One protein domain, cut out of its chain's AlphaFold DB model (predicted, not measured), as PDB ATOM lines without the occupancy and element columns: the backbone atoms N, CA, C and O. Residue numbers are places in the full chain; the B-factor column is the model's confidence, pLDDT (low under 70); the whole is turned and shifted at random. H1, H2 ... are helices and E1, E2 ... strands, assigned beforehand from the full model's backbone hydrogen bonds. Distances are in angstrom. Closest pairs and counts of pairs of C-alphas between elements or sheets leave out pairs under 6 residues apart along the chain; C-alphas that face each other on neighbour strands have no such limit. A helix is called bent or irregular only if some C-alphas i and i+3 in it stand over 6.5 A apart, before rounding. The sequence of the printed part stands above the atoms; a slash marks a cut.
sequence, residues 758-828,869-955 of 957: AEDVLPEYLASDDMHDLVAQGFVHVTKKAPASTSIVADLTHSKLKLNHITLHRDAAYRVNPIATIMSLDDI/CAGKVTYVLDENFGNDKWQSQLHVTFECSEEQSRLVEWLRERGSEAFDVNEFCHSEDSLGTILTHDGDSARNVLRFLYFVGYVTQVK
ATOM      1  N   ALA A 758      -3.926 -31.713 -28.700       86.81
ATOM      2  CA  ALA A 758      -2.807 -32.498 -29.235       86.81
ATOM      3  C   ALA A 758      -1.436 -31.826 -28.994       86.81
ATOM      4  O   ALA A 758      -0.439 -32.521 -28.830       86.81
ATOM      5  N   GLU A 759      -1.399 -30.493 -28.924       86.75
ATOM      6  CA  GLU A 759      -0.195 -29.694 -28.639       86.75
ATOM      7  C   GLU A 759       0.222 -29.769 -27.160       86.75
ATOM      8  O   GLU A 759       1.410 -29.698 -26.858       86.75
ATOM      9  N   ASP A 760      -0.719 -30.011 -26.234       85.81
ATOM     10  CA  ASP A 760      -0.382 -30.313 -24.833       85.81
ATOM     11  C   ASP A 760       0.366 -31.652 -24.714       85.81
ATOM     12  O   ASP A 760       1.126 -31.863 -23.766       85.81
ATOM     13  N   VAL A 761       0.136 -32.542 -25.689       85.88
ATOM     14  CA  VAL A 761       0.540 -33.954 -25.728       85.88
ATOM     15  C   VAL A 761       1.732 -34.209 -26.676       85.88
ATOM     16  O   VAL A 761       2.338 -35.277 -26.616       85.88
ATOM     17  N   LEU A 762       2.106 -33.250 -27.533       85.88
ATOM     18  CA  LEU A 762       3.231 -33.341 -28.477       85.88
ATOM     19  C   LEU A 762       3.900 -31.957 -28.674       85.88
ATOM     20  O   LEU A 762       3.518 -31.224 -29.586       85.88
ATOM     21  N   PRO A 763       4.890 -31.581 -27.840       84.62
ATOM     22  CA  PRO A 763       5.554 -30.276 -27.913       84.62
ATOM     23  C   PRO A 763       6.580 -30.144 -29.056       84.62
ATOM     24  O   PRO A 763       7.250 -31.104 -29.443       84.62
ATOM     25  N   GLU A 764       6.766 -28.910 -29.536       87.06
ATOM     26  CA  GLU A 764       7.504 -28.563 -30.766       87.06
ATOM     27  C   GLU A 764       8.973 -29.011 -30.822       87.06
ATOM     28  O   GLU A 764       9.507 -29.253 -31.907       87.06
ATOM     29  N   TYR A 765       9.654 -29.165 -29.680       84.44
ATOM     30  CA  TYR A 765      11.036 -29.666 -29.673       84.44
ATOM     31  C   TYR A 765      11.163 -31.123 -30.173       84.44
ATOM     32  O   TYR A 765      12.269 -31.565 -30.487       84.44
ATOM     33  N   LEU A 766      10.056 -31.875 -30.252       79.75
ATOM     34  CA  LEU A 766       9.996 -33.196 -30.890       79.75
ATOM     35  C   LEU A 766       9.860 -33.116 -32.421       79.75
ATOM     36  O   LEU A 766      10.152 -34.098 -33.101       79.75
ATOM     37  N   ALA A 767       9.416 -31.973 -32.952       77.56
ATOM     38  CA  ALA A 767       9.119 -31.751 -34.368       77.56
ATOM     39  C   ALA A 767      10.213 -30.958 -35.116       77.56
ATOM     40  O   ALA A 767      10.092 -30.740 -36.322       77.56
ATOM     41  N   SER A 768      11.274 -30.519 -34.428       80.50
ATOM     42  CA  SER A 768      12.274 -29.579 -34.954       80.50
ATOM     43  C   SER A 768      13.712 -29.907 -34.521       80.50
ATOM     44  O   SER A 768      13.963 -30.339 -33.395       80.50
ATOM     45  N   ASP A 769      14.690 -29.656 -35.404       80.75
ATOM     46  CA  ASP A 769      16.124 -29.777 -35.079       80.75
ATOM     47  C   ASP A 769      16.615 -28.641 -34.138       80.75
ATOM     48  O   ASP A 769      17.732 -28.728 -33.626       80.75
ATOM     49  N   ASP A 770      15.802 -27.614 -33.825       84.25
ATOM     50  CA  ASP A 770      16.142 -26.475 -32.944       84.25
ATOM     51  C   ASP A 770      16.795 -26.903 -31.613       84.25
ATOM     52  O   ASP A 770      17.709 -26.239 -31.125       84.25
ATOM     53  N   MET A 771      16.382 -28.031 -31.017       84.94
ATOM     54  CA  MET A 771      16.987 -28.532 -29.770       84.94
ATOM     55  C   MET A 771      18.431 -29.013 -29.988       84.94
ATOM     56  O   MET A 771      19.290 -28.819 -29.126       84.94
ATOM     57  N   HIS A 772      18.714 -29.625 -31.139       82.62
ATOM     58  CA  HIS A 772      20.060 -30.040 -31.525       82.62
ATOM     59  C   HIS A 772      20.925 -28.821 -31.870       82.62
ATOM     60  O   HIS A 772      22.063 -28.739 -31.406       82.62
ATOM     61  N   ASP A 773      20.368 -27.843 -32.582       85.44
ATOM     62  CA  ASP A 773      21.050 -26.598 -32.944       85.44
ATOM     63  C   ASP A 773      21.392 -25.735 -31.722       85.44
ATOM     64  O   ASP A 773      22.530 -25.283 -31.586       85.44
ATOM     65  N   LEU A 774      20.468 -25.568 -30.769       86.88
ATOM     66  CA  LEU A 774      20.733 -24.863 -29.510       86.88
ATOM     67  C   LEU A 774      21.809 -25.558 -28.658       86.88
ATOM     68  O   LEU A 774      22.563 -24.879 -27.953       86.88
ATOM     69  N   VAL A 775      21.909 -26.890 -28.722       86.62
ATOM     70  CA  VAL A 775      22.975 -27.658 -28.059       86.62
ATOM     71  C   VAL A 775      24.311 -27.513 -28.794       86.62
ATOM     72  O   VAL A 775      25.331 -27.283 -28.145       86.62
ATOM     73  N   ALA A 776      24.324 -27.575 -30.129       85.69
ATOM     74  CA  ALA A 776      25.526 -27.401 -30.948       85.69
ATOM     75  C   ALA A 776      26.109 -25.979 -30.849       85.69
ATOM     76  O   ALA A 776      27.324 -25.803 -30.780       85.69
ATOM     77  N   GLN A 777      25.244 -24.964 -30.768       85.31
ATOM     78  CA  GLN A 777      25.610 -23.560 -30.548       85.31
ATOM     79  C   GLN A 777      25.975 -23.256 -29.081       85.31
ATOM     80  O   GLN A 777      26.483 -22.174 -28.780       85.31
ATOM     81  N   GLY A 778      25.746 -24.201 -28.161       83.38
ATOM     82  CA  GLY A 778      26.095 -24.081 -26.745       83.38
ATOM     83  C   GLY A 778      25.164 -23.184 -25.921       83.38
ATOM     84  O   GLY A 778      25.554 -22.763 -24.835       83.38
ATOM     85  N   PHE A 779      23.952 -22.888 -26.398       85.44
ATOM     86  CA  PHE A 779      22.930 -22.148 -25.638       85.44
ATOM     87  C   PHE A 779      22.082 -23.059 -24.740       85.44
ATOM     88  O   PHE A 779      21.489 -22.595 -23.765       85.44
ATOM     89  N   VAL A 780      22.060 -24.359 -25.044       88.38
ATOM     90  CA  VAL A 780      21.485 -25.420 -24.211       88.38
ATOM     91  C   VAL A 780      22.568 -26.455 -23.892       88.38
ATOM     92  O   VAL A 780      23.454 -26.740 -24.698       88.38
ATOM     93  N   HIS A 781      22.535 -27.022 -22.689       88.50
ATOM     94  CA  HIS A 781      23.499 -28.013 -22.213       88.50
ATOM     95  C   HIS A 781      22.786 -29.273 -21.718       88.50
ATOM     96  O   HIS A 781      22.114 -29.250 -20.687       88.50
ATOM     97  N   VAL A 782      22.966 -30.401 -22.412       87.38
ATOM     98  CA  VAL A 782      22.450 -31.704 -21.960       87.38
ATOM     99  C   VAL A 782      23.286 -32.192 -20.771       87.38
ATOM    100  O   VAL A 782      24.420 -32.635 -20.932       87.38
ATOM    101  N   THR A 783      22.730 -32.118 -19.563       86.31
ATOM    102  CA  THR A 783      23.418 -32.515 -18.319       86.31
ATOM    103  C   THR A 783      23.276 -34.002 -18.004       86.31
ATOM    104  O   THR A 783      24.121 -34.576 -17.314       86.31
ATOM    105  N   LYS A 784      22.221 -34.645 -18.516       83.62
ATOM    106  CA  LYS A 784      21.927 -36.073 -18.335       83.62
ATOM    107  C   LYS A 784      21.114 -36.583 -19.525       83.62
ATOM    108  O   LYS A 784      20.146 -35.949 -19.923       83.62
ATOM    109  N   LYS A 785      21.458 -37.761 -20.049       78.88
ATOM    110  CA  LYS A 785      20.643 -38.504 -21.026       78.88
ATOM    111  C   LYS A 785      20.538 -39.955 -20.554       78.88
ATOM    112  O   LYS A 785      21.558 -40.589 -20.287       78.88
ATOM    113  N   ALA A 786      19.318 -40.448 -20.366       72.50
ATOM    114  CA  ALA A 786      19.017 -41.768 -19.813       72.50
ATOM    115  C   ALA A 786      17.793 -42.388 -20.522       72.50
ATOM    116  O   ALA A 786      16.995 -41.633 -21.075       72.50
ATOM    117  N   PRO A 787      17.598 -43.725 -20.474       66.06
ATOM    118  CA  PRO A 787      16.523 -44.431 -21.191       66.06
ATOM    119  C   PRO A 787      15.112 -43.840 -21.071       66.06
ATOM    120  O   PRO A 787      14.334 -43.925 -22.012       66.06
ATOM    121  N   ALA A 788      14.794 -43.226 -19.929       66.06
ATOM    122  CA  ALA A 788      13.477 -42.661 -19.636       66.06
ATOM    123  C   ALA A 788      13.540 -41.219 -19.088       66.06
ATOM    124  O   ALA A 788      12.667 -40.825 -18.323       66.06
ATOM    125  N   SER A 789      14.618 -40.469 -19.363       76.44
ATOM    126  CA  SER A 789      14.691 -39.018 -19.090       76.44
ATOM    127  C   SER A 789      15.944 -38.366 -19.686       76.44
ATOM    128  O   SER A 789      17.072 -38.819 -19.460       76.44
ATOM    129  N   THR A 790      15.753 -37.234 -20.355       82.56
ATOM    130  CA  THR A 790      16.795 -36.268 -20.727       82.56
ATOM    131  C   THR A 790      16.703 -35.063 -19.791       82.56
ATOM    132  O   THR A 790      15.616 -34.677 -19.375       82.56
ATOM    133  N   SER A 791      17.831 -34.468 -19.414       88.06
ATOM    134  CA  SER A 791      17.864 -33.254 -18.593       88.06
ATOM    135  C   SER A 791      18.754 -32.209 -19.248       88.06
ATOM    136  O   SER A 791      19.903 -32.504 -19.595       88.06
ATOM    137  N   ILE A 792      18.226 -30.999 -19.410       91.25
ATOM    138  CA  ILE A 792      18.889 -29.881 -20.083       91.25
ATOM    139  C   ILE A 792      18.985 -28.661 -19.164       91.25
ATOM    140  O   ILE A 792      18.168 -28.481 -18.262       91.25
ATOM    141  N   VAL A 793      20.001 -27.834 -19.399       92.38
ATOM    142  CA  VAL A 793      20.165 -26.506 -18.794       92.38
ATOM    143  C   VAL A 793      20.154 -25.458 -19.906       92.38
ATOM    144  O   VAL A 793      20.873 -25.628 -20.887       92.38
ATOM    145  N   ALA A 794      19.371 -24.390 -19.753       92.00
ATOM    146  CA  ALA A 794      19.299 -23.259 -20.683       92.00
ATOM    147  C   ALA A 794      19.522 -21.913 -19.966       92.00
ATOM    148  O   ALA A 794      19.229 -21.779 -18.777       92.00
ATOM    149  N   ASP A 795      20.009 -20.903 -20.689       90.00
ATOM    150  CA  ASP A 795      20.215 -19.545 -20.166       90.00
ATOM    151  C   ASP A 795      19.459 -18.507 -21.007       90.00
ATOM    152  O   ASP A 795      19.963 -18.006 -22.013       90.00
ATOM    153  N   LEU A 796      18.247 -18.151 -20.573       89.81
ATOM    154  CA  LEU A 796      17.383 -17.187 -21.264       89.81
ATOM    155  C   LEU A 796      17.891 -15.740 -21.152       89.81
ATOM    156  O   LEU A 796      17.381 -14.857 -21.840       89.81
ATOM    157  N   THR A 797      18.924 -15.481 -20.337       85.00
ATOM    158  CA  THR A 797      19.609 -14.176 -20.323       85.00
ATOM    159  C   THR A 797      20.570 -13.997 -21.502       85.00
ATOM    160  O   THR A 797      21.034 -12.885 -21.761       85.00
ATOM    161  N   HIS A 798      20.867 -15.067 -22.248       82.75
ATOM    162  CA  HIS A 798      21.792 -15.022 -23.369       82.75
ATOM    163  C   HIS A 798      21.099 -14.529 -24.652       82.75
ATOM    164  O   HIS A 798      20.426 -15.287 -25.343       82.75
ATOM    165  N   SER A 799      21.318 -13.265 -25.031       71.94
ATOM    166  CA  SER A 799      20.608 -12.567 -26.128       71.94
ATOM    167  C   SER A 799      20.747 -13.160 -27.545       71.94
ATOM    168  O   SER A 799      20.085 -12.691 -28.477       71.94
ATOM    169  N   LYS A 800      21.585 -14.190 -27.731       77.00
ATOM    170  CA  LYS A 800      21.671 -14.976 -28.977       77.00
ATOM    171  C   LYS A 800      20.795 -16.235 -28.988       77.00
ATOM    172  O   LYS A 800      20.663 -16.838 -30.046       77.00
ATOM    173  N   LEU A 801      20.210 -16.632 -27.855       79.19
ATOM    174  CA  LEU A 801      19.266 -17.747 -27.775       79.19
ATOM    175  C   LEU A 801      17.970 -17.318 -28.481       79.19
ATOM    176  O   LEU A 801      17.137 -16.612 -27.916       79.19
ATOM    177  N   LYS A 802      17.846 -17.697 -29.756       77.19
ATOM    178  CA  LYS A 802      16.719 -17.354 -30.627       77.19
ATOM    179  C   LYS A 802      16.209 -18.601 -31.339       77.19
ATOM    180  O   LYS A 802      16.863 -19.115 -32.239       77.19
ATOM    181  N   LEU A 803      15.023 -19.044 -30.935       80.88
ATOM    182  CA  LEU A 803      14.230 -20.049 -31.637       80.88
ATOM    183  C   LEU A 803      13.615 -19.387 -32.875       80.88
ATOM    184  O   LEU A 803      12.581 -18.725 -32.784       80.88
ATOM    185  N   ASN A 804      14.306 -19.477 -34.011       69.38
ATOM    186  CA  ASN A 804      13.903 -18.781 -35.237       69.38
ATOM    187  C   ASN A 804      12.743 -19.486 -35.956       69.38
ATOM    188  O   ASN A 804      11.991 -18.825 -36.669       69.38
ATOM    189  N   HIS A 805      12.584 -20.796 -35.747       77.50
ATOM    190  CA  HIS A 805      11.529 -21.602 -36.363       77.50
ATOM    191  C   HIS A 805      10.182 -21.473 -35.628       77.50
ATOM    192  O   HIS A 805       9.135 -21.714 -36.220       77.50
ATOM    193  N   ILE A 806      10.190 -21.005 -34.373       86.06
ATOM    194  CA  ILE A 806       8.984 -20.807 -33.560       86.06
ATOM    195  C   ILE A 806       8.354 -19.430 -33.833       86.06
ATOM    196  O   ILE A 806       8.781 -18.384 -33.314       86.06
ATOM    197  N   THR A 807       7.297 -19.434 -34.646       87.25
ATOM    198  CA  THR A 807       6.476 -18.262 -34.968       87.25
ATOM    199  C   THR A 807       5.325 -18.092 -33.979       87.25
ATOM    200  O   THR A 807       4.351 -18.834 -34.012       87.25
ATOM    201  N   LEU A 808       5.400 -17.066 -33.128       89.00
ATOM    202  CA  LEU A 808       4.267 -16.656 -32.291       89.00
ATOM    203  C   LEU A 808       3.262 -15.854 -33.129       89.00
ATOM    204  O   LEU A 808       3.600 -14.793 -33.667       89.00
ATOM    205  N   HIS A 809       2.028 -16.343 -33.217       88.31
ATOM    206  CA  HIS A 809       0.941 -15.716 -33.961       88.31
ATOM    207  C   HIS A 809       0.246 -14.668 -33.082       88.31
ATOM    208  O   HIS A 809      -0.213 -14.974 -31.988       88.31
ATOM    209  N   ARG A 810       0.171 -13.410 -33.543       85.75
ATOM    210  CA  ARG A 810      -0.386 -12.300 -32.738       85.75
ATOM    211  C   ARG A 810      -1.877 -12.447 -32.452       85.75
ATOM    212  O   ARG A 810      -2.329 -11.994 -31.408       85.75
ATOM    213  N   ASP A 811      -2.592 -13.058 -33.388       86.06
ATOM    214  CA  ASP A 811      -4.045 -13.235 -33.363       86.06
ATOM    215  C   ASP A 811      -4.453 -14.601 -32.774       86.06
ATOM    216  O   ASP A 811      -5.632 -14.949 -32.763       86.06
ATOM    217  N   ALA A 812      -3.478 -15.388 -32.296       90.12
ATOM    218  CA  ALA A 812      -3.711 -16.649 -31.606       90.12
ATOM    219  C   ALA A 812      -3.740 -16.454 -30.086       90.12
ATOM    220  O   ALA A 812      -2.989 -15.653 -29.522       90.12
ATOM    221  N   ALA A 813      -4.586 -17.243 -29.428       91.81
ATOM    222  CA  ALA A 813      -4.579 -17.382 -27.983       91.81
ATOM    223  C   ALA A 813      -3.592 -18.481 -27.557       91.81
ATOM    224  O   ALA A 813      -3.409 -19.478 -28.254       91.81
ATOM    225  N   TYR A 814      -2.988 -18.314 -26.387       93.75
ATOM    226  CA  TYR A 814      -2.062 -19.251 -25.757       93.75
ATOM    227  C   TYR A 814      -2.515 -19.539 -24.323       93.75
ATOM    228  O   TYR A 814      -3.222 -18.731 -23.725       93.75
ATOM    229  N   ARG A 815      -2.118 -20.677 -23.751       93.38
ATOM    230  CA  ARG A 815      -2.388 -21.043 -22.347       93.38
ATOM    231  C   ARG A 815      -1.198 -21.759 -21.724       93.38
ATOM    232  O   ARG A 815      -0.351 -22.281 -22.443       93.38
ATOM    233  N   VAL A 816      -1.142 -21.832 -20.393       93.19
ATOM    234  CA  VAL A 816      -0.274 -22.821 -19.736       93.19
ATOM    235  C   VAL A 816      -0.850 -24.215 -19.985       93.19
ATOM    236  O   VAL A 816      -2.040 -24.441 -19.756       93.19
ATOM    237  N   ASN A 817       0.000 -25.134 -20.440       91.44
ATOM    238  CA  ASN A 817      -0.349 -26.531 -20.687       91.44
ATOM    239  C   ASN A 817      -0.835 -27.186 -19.367       91.44
ATOM    240  O   ASN A 817      -0.096 -27.162 -18.377       91.44
ATOM    241  N   PRO A 818      -2.046 -27.781 -19.317       87.31
ATOM    242  CA  PRO A 818      -2.661 -28.273 -18.080       87.31
ATOM    243  C   PRO A 818      -1.941 -29.470 -17.436       87.31
ATOM    244  O   PRO A 818      -2.161 -29.733 -16.253       87.31
ATOM    245  N   ILE A 819      -1.082 -30.185 -18.172       86.62
ATOM    246  CA  ILE A 819      -0.230 -31.250 -17.614       86.62
ATOM    247  C   ILE A 819       1.177 -30.765 -17.223       86.62
ATOM    248  O   ILE A 819       1.897 -31.499 -16.547       86.62
ATOM    249  N   ALA A 820       1.557 -29.524 -17.551       88.19
ATOM    250  CA  ALA A 820       2.894 -28.992 -17.290       88.19
ATOM    251  C   ALA A 820       3.087 -28.447 -15.869       88.19
ATOM    252  O   ALA A 820       2.260 -27.706 -15.338       88.19
ATOM    253  N   THR A 821       4.241 -28.742 -15.257       87.50
ATOM    254  CA  THR A 821       4.607 -28.209 -13.934       87.50
ATOM    255  C   THR A 821       5.943 -27.474 -13.969       87.50
ATOM    256  O   THR A 821       6.996 -28.080 -14.162       87.50
ATOM    257  N   ILE A 822       5.904 -26.167 -13.685       91.75
ATOM    258  CA  ILE A 822       7.093 -25.339 -13.460       91.75
ATOM    259  C   ILE A 822       7.208 -24.895 -11.994       91.75
ATOM    260  O   ILE A 822       6.255 -24.423 -11.362       91.75
ATOM    261  N   MET A 823       8.415 -25.008 -11.447       90.75
ATOM    262  CA  MET A 823       8.770 -24.576 -10.098       90.75
ATOM    263  C   MET A 823       9.958 -23.618 -10.136       90.75
ATOM    264  O   MET A 823      10.920 -23.842 -10.868       90.75
ATOM    265  N   SER A 824       9.941 -22.579  -9.298       91.44
ATOM    266  CA  SER A 824      11.182 -21.873  -8.970       91.44
ATOM    267  C   SER A 824      12.100 -22.818  -8.191       91.44
ATOM    268  O   SER A 824      11.636 -23.582  -7.341       91.44
ATOM    269  N   LEU A 825      13.411 -22.760  -8.431       88.38
ATOM    270  CA  LEU A 825      14.397 -23.559  -7.694       88.38
ATOM    271  C   LEU A 825      14.337 -23.294  -6.175       88.38
ATOM    272  O   LEU A 825      14.611 -24.195  -5.378       88.38
ATOM    273  N   ASP A 826      13.924 -22.085  -5.775       86.31
ATOM    274  CA  ASP A 826      13.701 -21.707  -4.376       86.31
ATOM    275  C   ASP A 826      12.437 -22.342  -3.763       86.31
ATOM    276  O   ASP A 826      12.385 -22.507  -2.542       86.31
ATOM    277  N   ASP A 827      11.442 -22.750  -4.561       86.12
ATOM    278  CA  ASP A 827      10.246 -23.450  -4.065       86.12
ATOM    279  C   ASP A 827      10.542 -24.918  -3.710       86.12
ATOM    280  O   ASP A 827       9.849 -25.512  -2.877       86.12
ATOM    281  N   ILE A 828      11.573 -25.518  -4.322       81.94
ATOM    282  CA  ILE A 828      11.861 -26.954  -4.223       81.94
ATOM    283  C   ILE A 828      12.463 -27.302  -2.846       81.94
ATOM    284  O   ILE A 828      13.585 -26.886  -2.514       81.94
ATOM    285  N   CYS A 869      16.887  -9.232  -5.620       39.53
ATOM    286  CA  CYS A 869      18.138  -9.879  -5.992       39.53
ATOM    287  C   CYS A 869      18.506  -9.470  -7.414       39.53
ATOM    288  O   CYS A 869      17.999 -10.043  -8.369       39.53
ATOM    289  N   ALA A 870      19.465  -8.550  -7.544       47.94
ATOM    290  CA  ALA A 870      20.182  -8.346  -8.797       47.94
ATOM    291  C   ALA A 870      21.015  -9.608  -9.102       47.94
ATOM    292  O   ALA A 870      22.160  -9.747  -8.666       47.94
ATOM    293  N   GLY A 871      20.383 -10.569  -9.769       65.75
ATOM    294  CA  GLY A 871      20.882 -11.911 -10.029       65.75
ATOM    295  C   GLY A 871      19.842 -12.712 -10.809       65.75
ATOM    296  O   GLY A 871      18.680 -12.322 -10.881       65.75
ATOM    297  N   LYS A 872      20.272 -13.814 -11.421       83.81
ATOM    298  CA  LYS A 872      19.372 -14.668 -12.197       83.81
ATOM    299  C   LYS A 872      18.420 -15.449 -11.290       83.81
ATOM    300  O   LYS A 872      18.811 -15.849 -10.191       83.81
ATOM    301  N   VAL A 873      17.216 -15.717 -11.786       89.56
ATOM    302  CA  VAL A 873      16.264 -16.656 -11.178       89.56
ATOM    303  C   VAL A 873      16.309 -17.960 -11.968       89.56
ATOM    304  O   VAL A 873      16.270 -17.941 -13.200       89.56
ATOM    305  N   THR A 874      16.420 -19.088 -11.268       91.50
ATOM    306  CA  THR A 874      16.451 -20.422 -11.879       91.50
ATOM    307  C   THR A 874      15.105 -21.112 -11.698       91.50
ATOM    308  O   THR A 874      14.615 -21.236 -10.573       91.50
ATOM    309  N   TYR A 875      14.549 -21.614 -12.794       93.25
ATOM    310  CA  TYR A 875      13.349 -22.440 -12.823       93.25
ATOM    311  C   TYR A 875      13.684 -23.883 -13.185       93.25
ATOM    312  O   TYR A 875      14.704 -24.172 -13.813       93.25
ATOM    313  N   VAL A 876      12.796 -24.781 -12.778       91.00
ATOM    314  CA  VAL A 876      12.772 -26.191 -13.149       91.00
ATOM    315  C   VAL A 876      11.389 -26.482 -13.720       91.00
ATOM    316  O   VAL A 876      10.384 -26.285 -13.039       91.00
ATOM    317  N   LEU A 877      11.356 -26.929 -14.968       89.00
ATOM    318  CA  LEU A 877      10.182 -27.424 -15.671       89.00
ATOM    319  C   LEU A 877      10.366 -28.926 -15.906       89.00
ATOM    320  O   LEU A 877      11.397 -29.361 -16.423       89.00
ATOM    321  N   ASP A 878       9.352 -29.696 -15.543       85.44
ATOM    322  CA  ASP A 878       9.236 -31.122 -15.835       85.44
ATOM    323  C   ASP A 878       8.150 -31.302 -16.913       85.44
ATOM    324  O   ASP A 878       7.070 -30.723 -16.796       85.44
ATOM    325  N   GLU A 879       8.476 -32.033 -17.986       72.94
ATOM    326  CA  GLU A 879       7.703 -32.113 -19.240       72.94
ATOM    327  C   GLU A 879       6.982 -33.471 -19.422       72.94
ATOM    328  O   GLU A 879       7.297 -34.472 -18.769       72.94
ATOM    329  N   ASN A 880       5.946 -33.527 -20.255       64.69
ATOM    330  CA  ASN A 880       4.666 -34.069 -19.787       64.69
ATOM    331  C   ASN A 880       4.360 -35.508 -20.207       64.69
ATOM    332  O   ASN A 880       3.201 -35.919 -20.228       64.69
ATOM    333  N   PHE A 881       5.393 -36.313 -20.459       62.56
ATOM    334  CA  PHE A 881       5.267 -37.759 -20.698       62.56
ATOM    335  C   PHE A 881       6.011 -38.528 -19.610       62.56
ATOM    336  O   PHE A 881       6.994 -39.237 -19.832       62.56
ATOM    337  N   GLY A 882       5.541 -38.325 -18.377       57.62
ATOM    338  CA  GLY A 882       6.018 -39.035 -17.202       57.62
ATOM    339  C   GLY A 882       5.787 -40.544 -17.314       57.62
ATOM    340  O   GLY A 882       4.669 -40.999 -17.552       57.62
ATOM    341  N   ASN A 883       6.834 -41.342 -17.099       63.47
ATOM    342  CA  ASN A 883       6.687 -42.801 -16.982       63.47
ATOM    343  C   ASN A 883       5.969 -43.205 -15.672       63.47
ATOM    344  O   ASN A 883       5.701 -42.351 -14.830       63.47
ATOM    345  N   ASP A 884       5.741 -44.507 -15.440       63.47
ATOM    346  CA  ASP A 884       5.059 -45.080 -14.252       63.47
ATOM    347  C   ASP A 884       5.537 -44.557 -12.877       63.47
ATOM    348  O   ASP A 884       4.872 -44.740 -11.855       63.47
ATOM    349  N   LYS A 885       6.733 -43.958 -12.819       72.06
ATOM    350  CA  LYS A 885       7.358 -43.396 -11.610       72.06
ATOM    351  C   LYS A 885       7.196 -41.876 -11.510       72.06
ATOM    352  O   LYS A 885       7.846 -41.275 -10.657       72.06
ATOM    353  N   TRP A 886       6.365 -41.278 -12.366       69.62
ATOM    354  CA  TRP A 886       6.130 -39.835 -12.490       69.62
ATOM    355  C   TRP A 886       7.418 -39.054 -12.782       69.62
ATOM    356  O   TRP A 886       7.662 -37.989 -12.224       69.62
ATOM    357  N   GLN A 887       8.284 -39.634 -13.620       73.62
ATOM    358  CA  GLN A 887       9.533 -39.015 -14.067       73.62
ATOM    359  C   GLN A 887       9.387 -38.581 -15.522       73.62
ATOM    360  O   GLN A 887       9.277 -39.439 -16.400       73.62
ATOM    361  N   SER A 888       9.398 -37.270 -15.737       75.94
ATOM    362  CA  SER A 888       9.291 -36.604 -17.033       75.94
ATOM    363  C   SER A 888      10.364 -37.013 -18.039       75.94
ATOM    364  O   SER A 888      11.516 -37.285 -17.680       75.94
ATOM    365  N   GLN A 889       9.981 -37.042 -19.318       77.69
ATOM    366  CA  GLN A 889      10.875 -37.418 -20.412       77.69
ATOM    367  C   GLN A 889      11.918 -36.327 -20.711       77.69
ATOM    368  O   GLN A 889      13.075 -36.670 -20.982       77.69
ATOM    369  N   LEU A 890      11.560 -35.048 -20.565       84.69
ATOM    370  CA  LEU A 890      12.492 -33.923 -20.494       84.69
ATOM    371  C   LEU A 890      12.389 -33.229 -19.128       84.69
ATOM    372  O   LEU A 890      11.314 -33.076 -18.555       84.69
ATOM    373  N   HIS A 891      13.540 -32.805 -18.617       88.88
ATOM    374  CA  HIS A 891      13.684 -32.026 -17.392       88.88
ATOM    375  C   HIS A 891      14.500 -30.775 -17.722       88.88
ATOM    376  O   HIS A 891      15.708 -30.863 -17.975       88.88
ATOM    377  N   VAL A 892      13.841 -29.622 -17.775       91.88
ATOM    378  CA  VAL A 892      14.409 -28.349 -18.222       91.88
ATOM    379  C   VAL A 892      14.710 -27.482 -17.007       91.88
ATOM    380  O   VAL A 892      13.815 -26.916 -16.386       91.88
ATOM    381  N   THR A 893      15.986 -27.335 -16.669       94.12
ATOM    382  CA  THR A 893      16.426 -26.263 -15.767       94.12
ATOM    383  C   THR A 893      16.756 -25.038 -16.614       94.12
ATOM    384  O   THR A 893      17.511 -25.154 -17.575       94.12
ATOM    385  N   PHE A 894      16.233 -23.859 -16.289       94.31
ATOM    386  CA  PHE A 894      16.588 -22.647 -17.030       94.31
ATOM    387  C   PHE A 894      16.815 -21.440 -16.126       94.31
ATOM    388  O   PHE A 894      16.119 -21.239 -15.132       94.31
ATOM    389  N   GLU A 895      17.820 -20.637 -16.465       93.50
ATOM    390  CA  GLU A 895      18.104 -19.361 -15.813       93.50
ATOM    391  C   GLU A 895      17.494 -18.205 -16.614       93.50
ATOM    392  O   GLU A 895      17.502 -18.222 -17.844       93.50
ATOM    393  N   CYS A 896      16.990 -17.182 -15.926       92.19
ATOM    394  CA  CYS A 896      16.398 -15.991 -16.538       92.19
ATOM    395  C   CYS A 896      16.683 -14.723 -15.708       92.19
ATOM    396  O   CYS A 896      17.157 -14.804 -14.568       92.19
ATOM    397  N   SER A 897      16.449 -13.540 -16.284       91.19
ATOM    398  CA  SER A 897      16.629 -12.248 -15.603       91.19
ATOM    399  C   SER A 897      15.501 -11.961 -14.601       91.19
ATOM    400  O   SER A 897      14.477 -12.641 -14.603       91.19
ATOM    401  N   GLU A 898      15.648 -10.932 -13.754       88.75
ATOM    402  CA  GLU A 898      14.568 -10.532 -12.834       88.75
ATOM    403  C   GLU A 898      13.280 -10.178 -13.608       88.75
ATOM    404  O   GLU A 898      12.205 -10.631 -13.235       88.75
ATOM    405  N   GLU A 899      13.381  -9.456 -14.728       86.56
ATOM    406  CA  GLU A 899      12.237  -9.104 -15.587       86.56
ATOM    407  C   GLU A 899      11.596 -10.345 -16.226       86.56
ATOM    408  O   GLU A 899      10.386 -10.543 -16.128       86.56
ATOM    409  N   GLN A 900      12.407 -11.233 -16.811       91.00
ATOM    410  CA  GLN A 900      11.930 -12.488 -17.400       91.00
ATOM    411  C   GLN A 900      11.263 -13.391 -16.350       91.00
ATOM    412  O   GLN A 900      10.254 -14.027 -16.644       91.00
ATOM    413  N   SER A 901      11.767 -13.406 -15.110       91.69
ATOM    414  CA  SER A 901      11.166 -14.177 -14.017       91.69
ATOM    415  C   SER A 901       9.748 -13.709 -13.676       91.69
ATOM    416  O   SER A 901       8.894 -14.539 -13.384       91.69
ATOM    417  N   ARG A 902       9.442 -12.409 -13.800       91.00
ATOM    418  CA  ARG A 902       8.085 -11.889 -13.559       91.00
ATOM    419  C   ARG A 902       7.095 -12.345 -14.630       91.00
ATOM    420  O   ARG A 902       5.959 -12.655 -14.291       91.00
ATOM    421  N   LEU A 903       7.536 -12.467 -15.884       92.69
ATOM    422  CA  LEU A 903       6.738 -13.065 -16.963       92.69
ATOM    423  C   LEU A 903       6.463 -14.559 -16.707       92.69
ATOM    424  O   LEU A 903       5.364 -15.042 -16.971       92.69
ATOM    425  N   VAL A 904       7.439 -15.286 -16.148       93.44
ATOM    426  CA  VAL A 904       7.258 -16.687 -15.730       93.44
ATOM    427  C   VAL A 904       6.284 -16.790 -14.551       93.44
ATOM    428  O   VAL A 904       5.369 -17.608 -14.599       93.44
ATOM    429  N   GLU A 905       6.412 -15.951 -13.517       93.31
ATOM    430  CA  GLU A 905       5.449 -15.927 -12.404       93.31
ATOM    431  C   GLU A 905       4.039 -15.514 -12.855       93.31
ATOM    432  O   GLU A 905       3.071 -16.085 -12.366       93.31
ATOM    433  N   TRP A 906       3.890 -14.607 -13.829       93.12
ATOM    434  CA  TRP A 906       2.581 -14.242 -14.390       93.12
ATOM    435  C   TRP A 906       1.861 -15.450 -15.010       93.12
ATOM    436  O   TRP A 906       0.679 -15.667 -14.743       93.12
ATOM    437  N   LEU A 907       2.581 -16.298 -15.756       94.31
ATOM    438  CA  LEU A 907       2.039 -17.565 -16.265       94.31
ATOM    439  C   LEU A 907       1.683 -18.530 -15.120       94.31
ATOM    440  O   LEU A 907       0.610 -19.134 -15.138       94.31
ATOM    441  N   ARG A 908       2.538 -18.638 -14.092       92.25
ATOM    442  CA  ARG A 908       2.291 -19.486 -12.906       92.25
ATOM    443  C   ARG A 908       1.075 -19.038 -12.091       92.25
ATOM    444  O   ARG A 908       0.391 -19.892 -11.531       92.25
ATOM    445  N   GLU A 909       0.812 -17.734 -12.002       90.69
ATOM    446  CA  GLU A 909      -0.354 -17.179 -11.301       90.69
ATOM    447  C   GLU A 909      -1.646 -17.269 -12.135       90.69
ATOM    448  O   GLU A 909      -2.715 -17.440 -11.549       90.69
ATOM    449  N   ARG A 910      -1.560 -17.212 -13.475       88.69
ATOM    450  CA  ARG A 910      -2.711 -17.338 -14.393       88.69
ATOM    451  C   ARG A 910      -3.177 -18.785 -14.599       88.69
ATOM    452  O   ARG A 910      -4.376 -19.052 -14.599       88.69
ATOM    453  N   GLY A 911      -2.249 -19.726 -14.772       87.12
ATOM    454  CA  GLY A 911      -2.579 -21.113 -15.113       87.12
ATOM    455  C   GLY A 911      -3.182 -21.258 -16.518       87.12
ATOM    456  O   GLY A 911      -2.730 -20.618 -17.465       87.12
ATOM    457  N   SER A 912      -4.183 -22.129 -16.666       86.62
ATOM    458  CA  SER A 912      -4.755 -22.527 -17.965       86.62
ATOM    459  C   SER A 912      -5.693 -21.498 -18.621       86.62
ATOM    460  O   SER A 912      -6.210 -21.765 -19.705       86.62
ATOM    461  N   GLU A 913      -5.916 -20.326 -18.016       90.38
ATOM    462  CA  GLU A 913      -6.713 -19.251 -18.624       90.38
ATOM    463  C   GLU A 913      -5.991 -18.653 -19.845       90.38
ATOM    464  O   GLU A 913      -4.864 -18.163 -19.746       90.38
ATOM    465  N   ALA A 914      -6.657 -18.677 -21.000       91.94
ATOM    466  CA  ALA A 914      -6.077 -18.256 -22.271       91.94
ATOM    467  C   ALA A 914      -5.710 -16.756 -22.303       91.94
ATOM    468  O   ALA A 914      -6.393 -15.933 -21.694       91.94
ATOM    469  N   PHE A 915      -4.644 -16.402 -23.023       93.50
ATOM    470  CA  PHE A 915      -4.106 -15.044 -23.186       93.50
ATOM    471  C   PHE A 915      -3.619 -14.788 -24.617       93.50
ATOM    472  O   PHE A 915      -3.297 -15.735 -25.334       93.50
ATOM    473  N   ASP A 916      -3.508 -13.523 -25.031       92.38
ATOM    474  CA  ASP A 916      -2.875 -13.152 -26.308       92.38
ATOM    475  C   ASP A 916      -1.409 -12.697 -26.139       92.38
ATOM    476  O   ASP A 916      -0.947 -12.356 -25.044       92.38
ATOM    477  N   VAL A 917      -0.641 -12.702 -27.235       90.75
ATOM    478  CA  VAL A 917       0.802 -12.377 -27.220       90.75
ATOM    479  C   VAL A 917       1.075 -10.956 -26.707       90.75
ATOM    480  O   VAL A 917       2.107 -10.713 -26.079       90.75
ATOM    481  N   ASN A 918       0.173 -10.009 -26.960       88.50
ATOM    482  CA  ASN A 918       0.289  -8.633 -26.494       88.50
ATOM    483  C   ASN A 918      -0.056  -8.540 -25.005       88.50
ATOM    484  O   ASN A 918       0.686  -7.876 -24.287       88.50
ATOM    485  N   GLU A 919      -1.097  -9.229 -24.526       89.88
ATOM    486  CA  GLU A 919      -1.423  -9.307 -23.091       89.88
ATOM    487  C   GLU A 919      -0.209  -9.785 -22.276       89.88
ATOM    488  O   GLU A 919       0.198  -9.126 -21.317       89.88
ATOM    489  N   PHE A 920       0.443 -10.865 -22.718       89.38
ATOM    490  CA  PHE A 920       1.672 -11.364 -22.097       89.38
ATOM    491  C   PHE A 920       2.802 -10.313 -22.105       89.38
ATOM    492  O   PHE A 920       3.451 -10.089 -21.079       89.38
ATOM    493  N   CYS A 921       3.010  -9.623 -23.234       85.62
ATOM    494  CA  CYS A 921       4.064  -8.611 -23.387       85.62
ATOM    495  C   CYS A 921       3.831  -7.301 -22.602       85.62
ATOM    496  O   CYS A 921       4.793  -6.557 -22.433       85.62
ATOM    497  N   HIS A 922       2.609  -7.010 -22.139       80.50
ATOM    498  CA  HIS A 922       2.262  -5.783 -21.389       80.50
ATOM    499  C   HIS A 922       1.840  -6.063 -19.930       80.50
ATOM    500  O   HIS A 922       1.312  -5.191 -19.238       80.50
ATOM    501  N   SER A 923       2.076  -7.280 -19.436       67.19
ATOM    502  CA  SER A 923       1.613  -7.761 -18.125       67.19
ATOM    503  C   SER A 923       2.057  -6.912 -16.911       67.19
ATOM    504  O   SER A 923       1.351  -6.873 -15.896       67.19
ATOM    505  N   GLU A 924       3.167  -6.166 -17.006       58.03
ATOM    506  CA  GLU A 924       3.659  -5.266 -15.944       58.03
ATOM    507  C   GLU A 924       2.891  -3.933 -15.803       58.03
ATOM    508  O   GLU A 924       3.003  -3.298 -14.749       58.03
ATOM    509  N   ASP A 925       2.077  -3.500 -16.779       55.69
ATOM    510  CA  ASP A 925       1.408  -2.177 -16.739       55.69
ATOM    511  C   ASP A 925       0.488  -2.001 -15.510       55.69
ATOM    512  O   ASP A 925       0.275  -0.891 -15.014       55.69
ATOM    513  N   SER A 926       0.010  -3.111 -14.938       49.94
ATOM    514  CA  SER A 926      -0.764  -3.143 -13.690       49.94
ATOM    515  C   SER A 926       0.015  -2.700 -12.434       49.94
ATOM    516  O   SER A 926      -0.597  -2.331 -11.426       49.94
ATOM    517  N   LEU A 927       1.354  -2.700 -12.474       49.53
ATOM    518  CA  LEU A 927       2.245  -2.370 -11.352       49.53
ATOM    519  C   LEU A 927       2.866  -0.963 -11.438       49.53
ATOM    520  O   LEU A 927       3.591  -0.555 -10.525       49.53
ATOM    521  N   GLY A 928       2.538  -0.187 -12.478       44.97
ATOM    522  CA  GLY A 928       2.746   1.265 -12.517       44.97
ATOM    523  C   GLY A 928       4.205   1.736 -12.510       44.97
ATOM    524  O   GLY A 928       4.477   2.870 -12.115       44.97
ATOM    525  N   THR A 929       5.146   0.883 -12.921       47.38
ATOM    526  CA  THR A 929       6.552   1.251 -13.135       47.38
ATOM    527  C   THR A 929       6.886   0.994 -14.597       47.38
ATOM    528  O   THR A 929       7.027  -0.155 -14.989       47.38
ATOM    529  N   ILE A 930       6.995   2.057 -15.398       42.53
ATOM    530  CA  ILE A 930       7.288   1.944 -16.833       42.53
ATOM    531  C   ILE A 930       8.753   1.524 -17.006       42.53
ATOM    532  O   ILE A 930       9.651   2.365 -17.089       42.53
ATOM    533  N   LEU A 931       8.992   0.215 -17.043       45.62
ATOM    534  CA  LEU A 931      10.167  -0.350 -17.689       45.62
ATOM    535  C   LEU A 931       9.919  -0.319 -19.198       45.62
ATOM    536  O   LEU A 931       8.854  -0.701 -19.680       45.62
ATOM    537  N   THR A 932      10.895   0.169 -19.959       45.56
ATOM    538  CA  THR A 932      10.846   0.138 -21.423       45.56
ATOM    539  C   THR A 932      11.069  -1.298 -21.883       45.56
ATOM    540  O   THR A 932      12.212  -1.693 -22.113       45.56
ATOM    541  N   HIS A 933       9.987  -2.080 -21.955       53.16
ATOM    542  CA  HIS A 933      10.022  -3.484 -22.353       53.16
ATOM    543  C   HIS A 933      10.811  -3.676 -23.654       53.16
ATOM    544  O   HIS A 933      10.399  -3.215 -24.721       53.16
ATOM    545  N   ASP A 934      11.892  -4.455 -23.582       65.75
ATOM    546  CA  ASP A 934      12.349  -5.205 -24.746       65.75
ATOM    547  C   ASP A 934      11.294  -6.282 -25.039       65.75
ATOM    548  O   ASP A 934      11.300  -7.380 -24.471       65.75
ATOM    549  N   GLY A 935      10.338  -5.937 -25.904       75.81
ATOM    550  CA  GLY A 935       9.261  -6.835 -26.314       75.81
ATOM    551  C   GLY A 935       9.764  -8.108 -26.999       75.81
ATOM    552  O   GLY A 935       9.052  -9.112 -27.007       75.81
ATOM    553  N   ASP A 936      10.994  -8.118 -27.522       82.06
ATOM    554  CA  ASP A 936      11.596  -9.329 -28.070       82.06
ATOM    555  C   ASP A 936      12.164 -10.234 -26.968       82.06
ATOM    556  O   ASP A 936      12.080 -11.453 -27.106       82.06
ATOM    557  N   SER A 937      12.626  -9.695 -25.833       86.06
ATOM    558  CA  SER A 937      12.953 -10.497 -24.638       86.06
ATOM    559  C   SER A 937      11.727 -11.262 -24.123       86.06
ATOM    560  O   SER A 937      11.804 -12.474 -23.910       86.06
ATOM    561  N   ALA A 938      10.567 -10.597 -24.024       88.00
ATOM    562  CA  ALA A 938       9.308 -11.249 -23.658       88.00
ATOM    563  C   ALA A 938       8.928 -12.348 -24.668       88.00
ATOM    564  O   ALA A 938       8.721 -13.502 -24.289       88.00
ATOM    565  N   ARG A 939       8.931 -12.035 -25.972       89.88
ATOM    566  CA  ARG A 939       8.666 -13.025 -27.032       89.88
ATOM    567  C   ARG A 939       9.639 -14.202 -27.006       89.88
ATOM    568  O   ARG A 939       9.221 -15.310 -27.310       89.88
ATOM    569  N   ASN A 940      10.906 -14.005 -26.649       89.75
ATOM    570  CA  ASN A 940      11.883 -15.095 -26.579       89.75
ATOM    571  C   ASN A 940      11.631 -16.025 -25.381       89.75
ATOM    572  O   ASN A 940      11.773 -17.236 -25.536       89.75
ATOM    573  N   VAL A 941      11.172 -15.501 -24.236       92.19
ATOM    574  CA  VAL A 941      10.667 -16.335 -23.128       92.19
ATOM    575  C   VAL A 941       9.438 -17.130 -23.574       92.19
ATOM    576  O   VAL A 941       9.406 -18.343 -23.386       92.19
ATOM    577  N   LEU A 942       8.461 -16.487 -24.225       93.12
ATOM    578  CA  LEU A 942       7.241 -17.158 -24.687       93.12
ATOM    579  C   LEU A 942       7.529 -18.230 -25.754       93.12
ATOM    580  O   LEU A 942       7.027 -19.343 -25.639       93.12
ATOM    581  N   ARG A 943       8.410 -17.945 -26.728       93.25
ATOM    582  CA  ARG A 943       8.915 -18.932 -27.702       93.25
ATOM    583  C   ARG A 943       9.552 -20.131 -27.015       93.25
ATOM    584  O   ARG A 943       9.256 -21.256 -27.394       93.25
ATOM    585  N   PHE A 944      10.424 -19.899 -26.032       93.06
ATOM    586  CA  PHE A 944      11.094 -20.982 -25.318       93.06
ATOM    587  C   PHE A 944      10.093 -21.848 -24.555       93.06
ATOM    588  O   PHE A 944      10.133 -23.065 -24.689       93.06
ATOM    589  N   LEU A 945       9.167 -21.237 -23.812       94.12
ATOM    590  CA  LEU A 945       8.157 -21.959 -23.033       94.12
ATOM    591  C   LEU A 945       7.140 -22.708 -23.906       94.12
ATOM    592  O   LEU A 945       6.688 -23.773 -23.495       94.12
ATOM    593  N   TYR A 946       6.821 -22.198 -25.099       93.06
ATOM    594  CA  TYR A 946       6.033 -22.916 -26.106       93.06
ATOM    595  C   TYR A 946       6.814 -24.109 -26.682       93.06
ATOM    596  O   TYR A 946       6.347 -25.243 -26.659       93.06
ATOM    597  N   PHE A 947       8.065 -23.877 -27.085       91.88
ATOM    598  CA  PHE A 947       8.965 -24.893 -27.632       91.88
ATOM    599  C   PHE A 947       9.181 -26.101 -26.705       91.88
ATOM    600  O   PHE A 947       9.181 -27.243 -27.167       91.88
ATOM    601  N   VAL A 948       9.321 -25.867 -25.392       90.31
ATOM    602  CA  VAL A 948       9.442 -26.932 -24.376       90.31
ATOM    603  C   VAL A 948       8.098 -27.369 -23.764       90.31
ATOM    604  O   VAL A 948       8.089 -28.020 -22.722       90.31
ATOM    605  N   GLY A 949       6.961 -27.012 -24.370       91.00
ATOM    606  CA  GLY A 949       5.639 -27.543 -24.011       91.00
ATOM    607  C   GLY A 949       5.021 -27.043 -22.700       91.00
ATOM    608  O   GLY A 949       4.032 -27.620 -22.250       91.00
ATOM    609  N   TYR A 950       5.562 -25.995 -22.069       93.31
ATOM    610  CA  TYR A 950       4.939 -25.368 -20.891       93.31
ATOM    611  C   TYR A 950       3.766 -24.452 -21.270       93.31
ATOM    612  O   TYR A 950       2.804 -24.322 -20.515       93.31
ATOM    613  N   VAL A 951       3.839 -23.832 -22.447       93.88
ATOM    614  CA  VAL A 951       2.758 -23.049 -23.056       93.88
ATOM    615  C   VAL A 951       2.304 -23.755 -24.329       93.88
ATOM    616  O   VAL A 951       3.131 -24.296 -25.053       93.88
ATOM    617  N   THR A 952       1.009 -23.724 -24.625       92.62
ATOM    618  CA  THR A 952       0.421 -24.278 -25.856       92.62
ATOM    619  C   THR A 952      -0.494 -23.265 -26.528       92.62
ATOM    620  O   THR A 952      -0.949 -22.311 -25.890       92.62
ATOM    621  N   GLN A 953      -0.718 -23.421 -27.837       91.19
ATOM    622  CA  GLN A 953      -1.607 -22.545 -28.588       91.19
ATOM    623  C   GLN A 953      -3.032 -23.090 -28.475       91.19
ATOM    624  O   GLN A 953      -3.292 -24.268 -28.706       91.19
ATOM    625  N   VAL A 954      -3.973 -22.229 -28.100       88.06
ATOM    626  CA  VAL A 954      -5.390 -22.585 -28.048       88.06
ATOM    627  C   VAL A 954      -5.955 -22.428 -29.451       88.06
ATOM    628  O   VAL A 954      -5.884 -21.346 -30.042       88.06
ATOM    629  N   LYS A 955      -6.531 -23.499 -29.998       76.62
ATOM    630  CA  LYS A 955      -7.220 -23.424 -31.289       76.62
ATOM    631  C   LYS A 955      -8.469 -22.552 -31.161       76.62
ATOM    632  O   LYS A 955      -9.261 -22.720 -30.236       76.62
TER     633      LYS A 955
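Overview. This is residues 758 to 828 and 869 to 955 of the 957 residues of the protein "JmjC domain-containing protein" of Bremia lactucae (UniProt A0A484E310). A twisted wall of five strands, E1 E2 E6 E5 E4, has H3 over one end of a face and H2 at the E1 edge of that same face. H6 lies near the middle of the domain, with H3 and H4 on it at one end and the small two-stranded sheet E3 E7 at the other; H1 packs on E7, and residues 925 to 930 stick out. The printed part has 158 residues with six named helices and seven named strands, in the order H1 H2 E1 E2 E3 E4 E5 E6 H3 H4 H5 H6 E7; the class is mixed, helices and strands. The large sheet is mixed and E3 E7 antiparallel. The whole is compact, with a radius of gyration of the C-alphas of 15.1 A and spans of 48 by 36 by 31 A.

Along the chain. H1, residues 758 to 761, begins at C-alpha 758 (-2.807, -32.498, -29.235). H2 is residues 770 to 776, E1 780 to 786 (17.1 A), E2 789 to 795 (20.3 A), E3 813 to 816 and E4 821 to 824. E5 is residues 873 to 878 (16.7 A), E6 890 to 896 (18.8 A) and H3 898 to 910 (18.6 A), from C-alpha 898 (14.568, -10.532, -12.834). H4 is residues 917 to 921, H5 923 to 927, H6 935 to 947 (18.1 A), and E7 951 to 954, ending at C-alpha 954 (-5.390, -22.585, -28.048). H5 is only just irregular: C-alphas 923 and 926 are 6.8 A apart.

Arrangement. E1 and E2 form an antiparallel hairpin, with N 781 and O 793 2.8 A apart; E2 and E6 are parallel, N 792 and O 891 2.9 A. E5 and E6 form a hairpin, N 875 and O 894 2.8 A, and E5 and E4 are antiparallel, N 823 and O 876 2.8 A. Two layers, helices on one face of a sheet, are made by H2 and H3 on this sheet. H3 has a height over the sheet of 9.5 A, is over E5 and E4, and runs along the strands, at 26 degrees to E5 on the local plane. H2, at a height of 6.4 A, is over none of the strands, but only just: two of its C-alphas fall on E1. H3, with residues 900 to 903 alone, touches H6 at a steep tilt of 53 degrees, the same way; C-alphas 900 and 938 are closest, 6.9 A. H4 touches H6, closest at C-alphas 921 and 938, 5.9 A. H5 is close to H3 but not clearly touching, C-alphas 903 and 923 being closest at 7.5 A. E3 and E7 are antiparallel, N 815 and O 952 2.9 A. The closest C-alphas of H6 and E7 are 945 and 951, 5.5 A, and of H1 and E7, 759 and 952, 6.1 A. In H2, H3, H4 and H6 every O i to N i+4 pair is within hydrogen-bond range; H5 has 0 of 1, with 1 of 2 O i to N i+3 pairs, and H1 is too short for such a pair.

Size, cuts and confidence. The C-alphas farthest apart are those of Pro 787 and Gly 928, 48.5 A. Residues 829 to 868 are not printed, and C-alphas 828 and 869 across the cut are 18.3 A apart. The long links are E2 to E3 and E5 to E6. Mean pLDDT of the printed part is 82.5; 24 residues are under 70, among them 880 to 884 and 923 to 934.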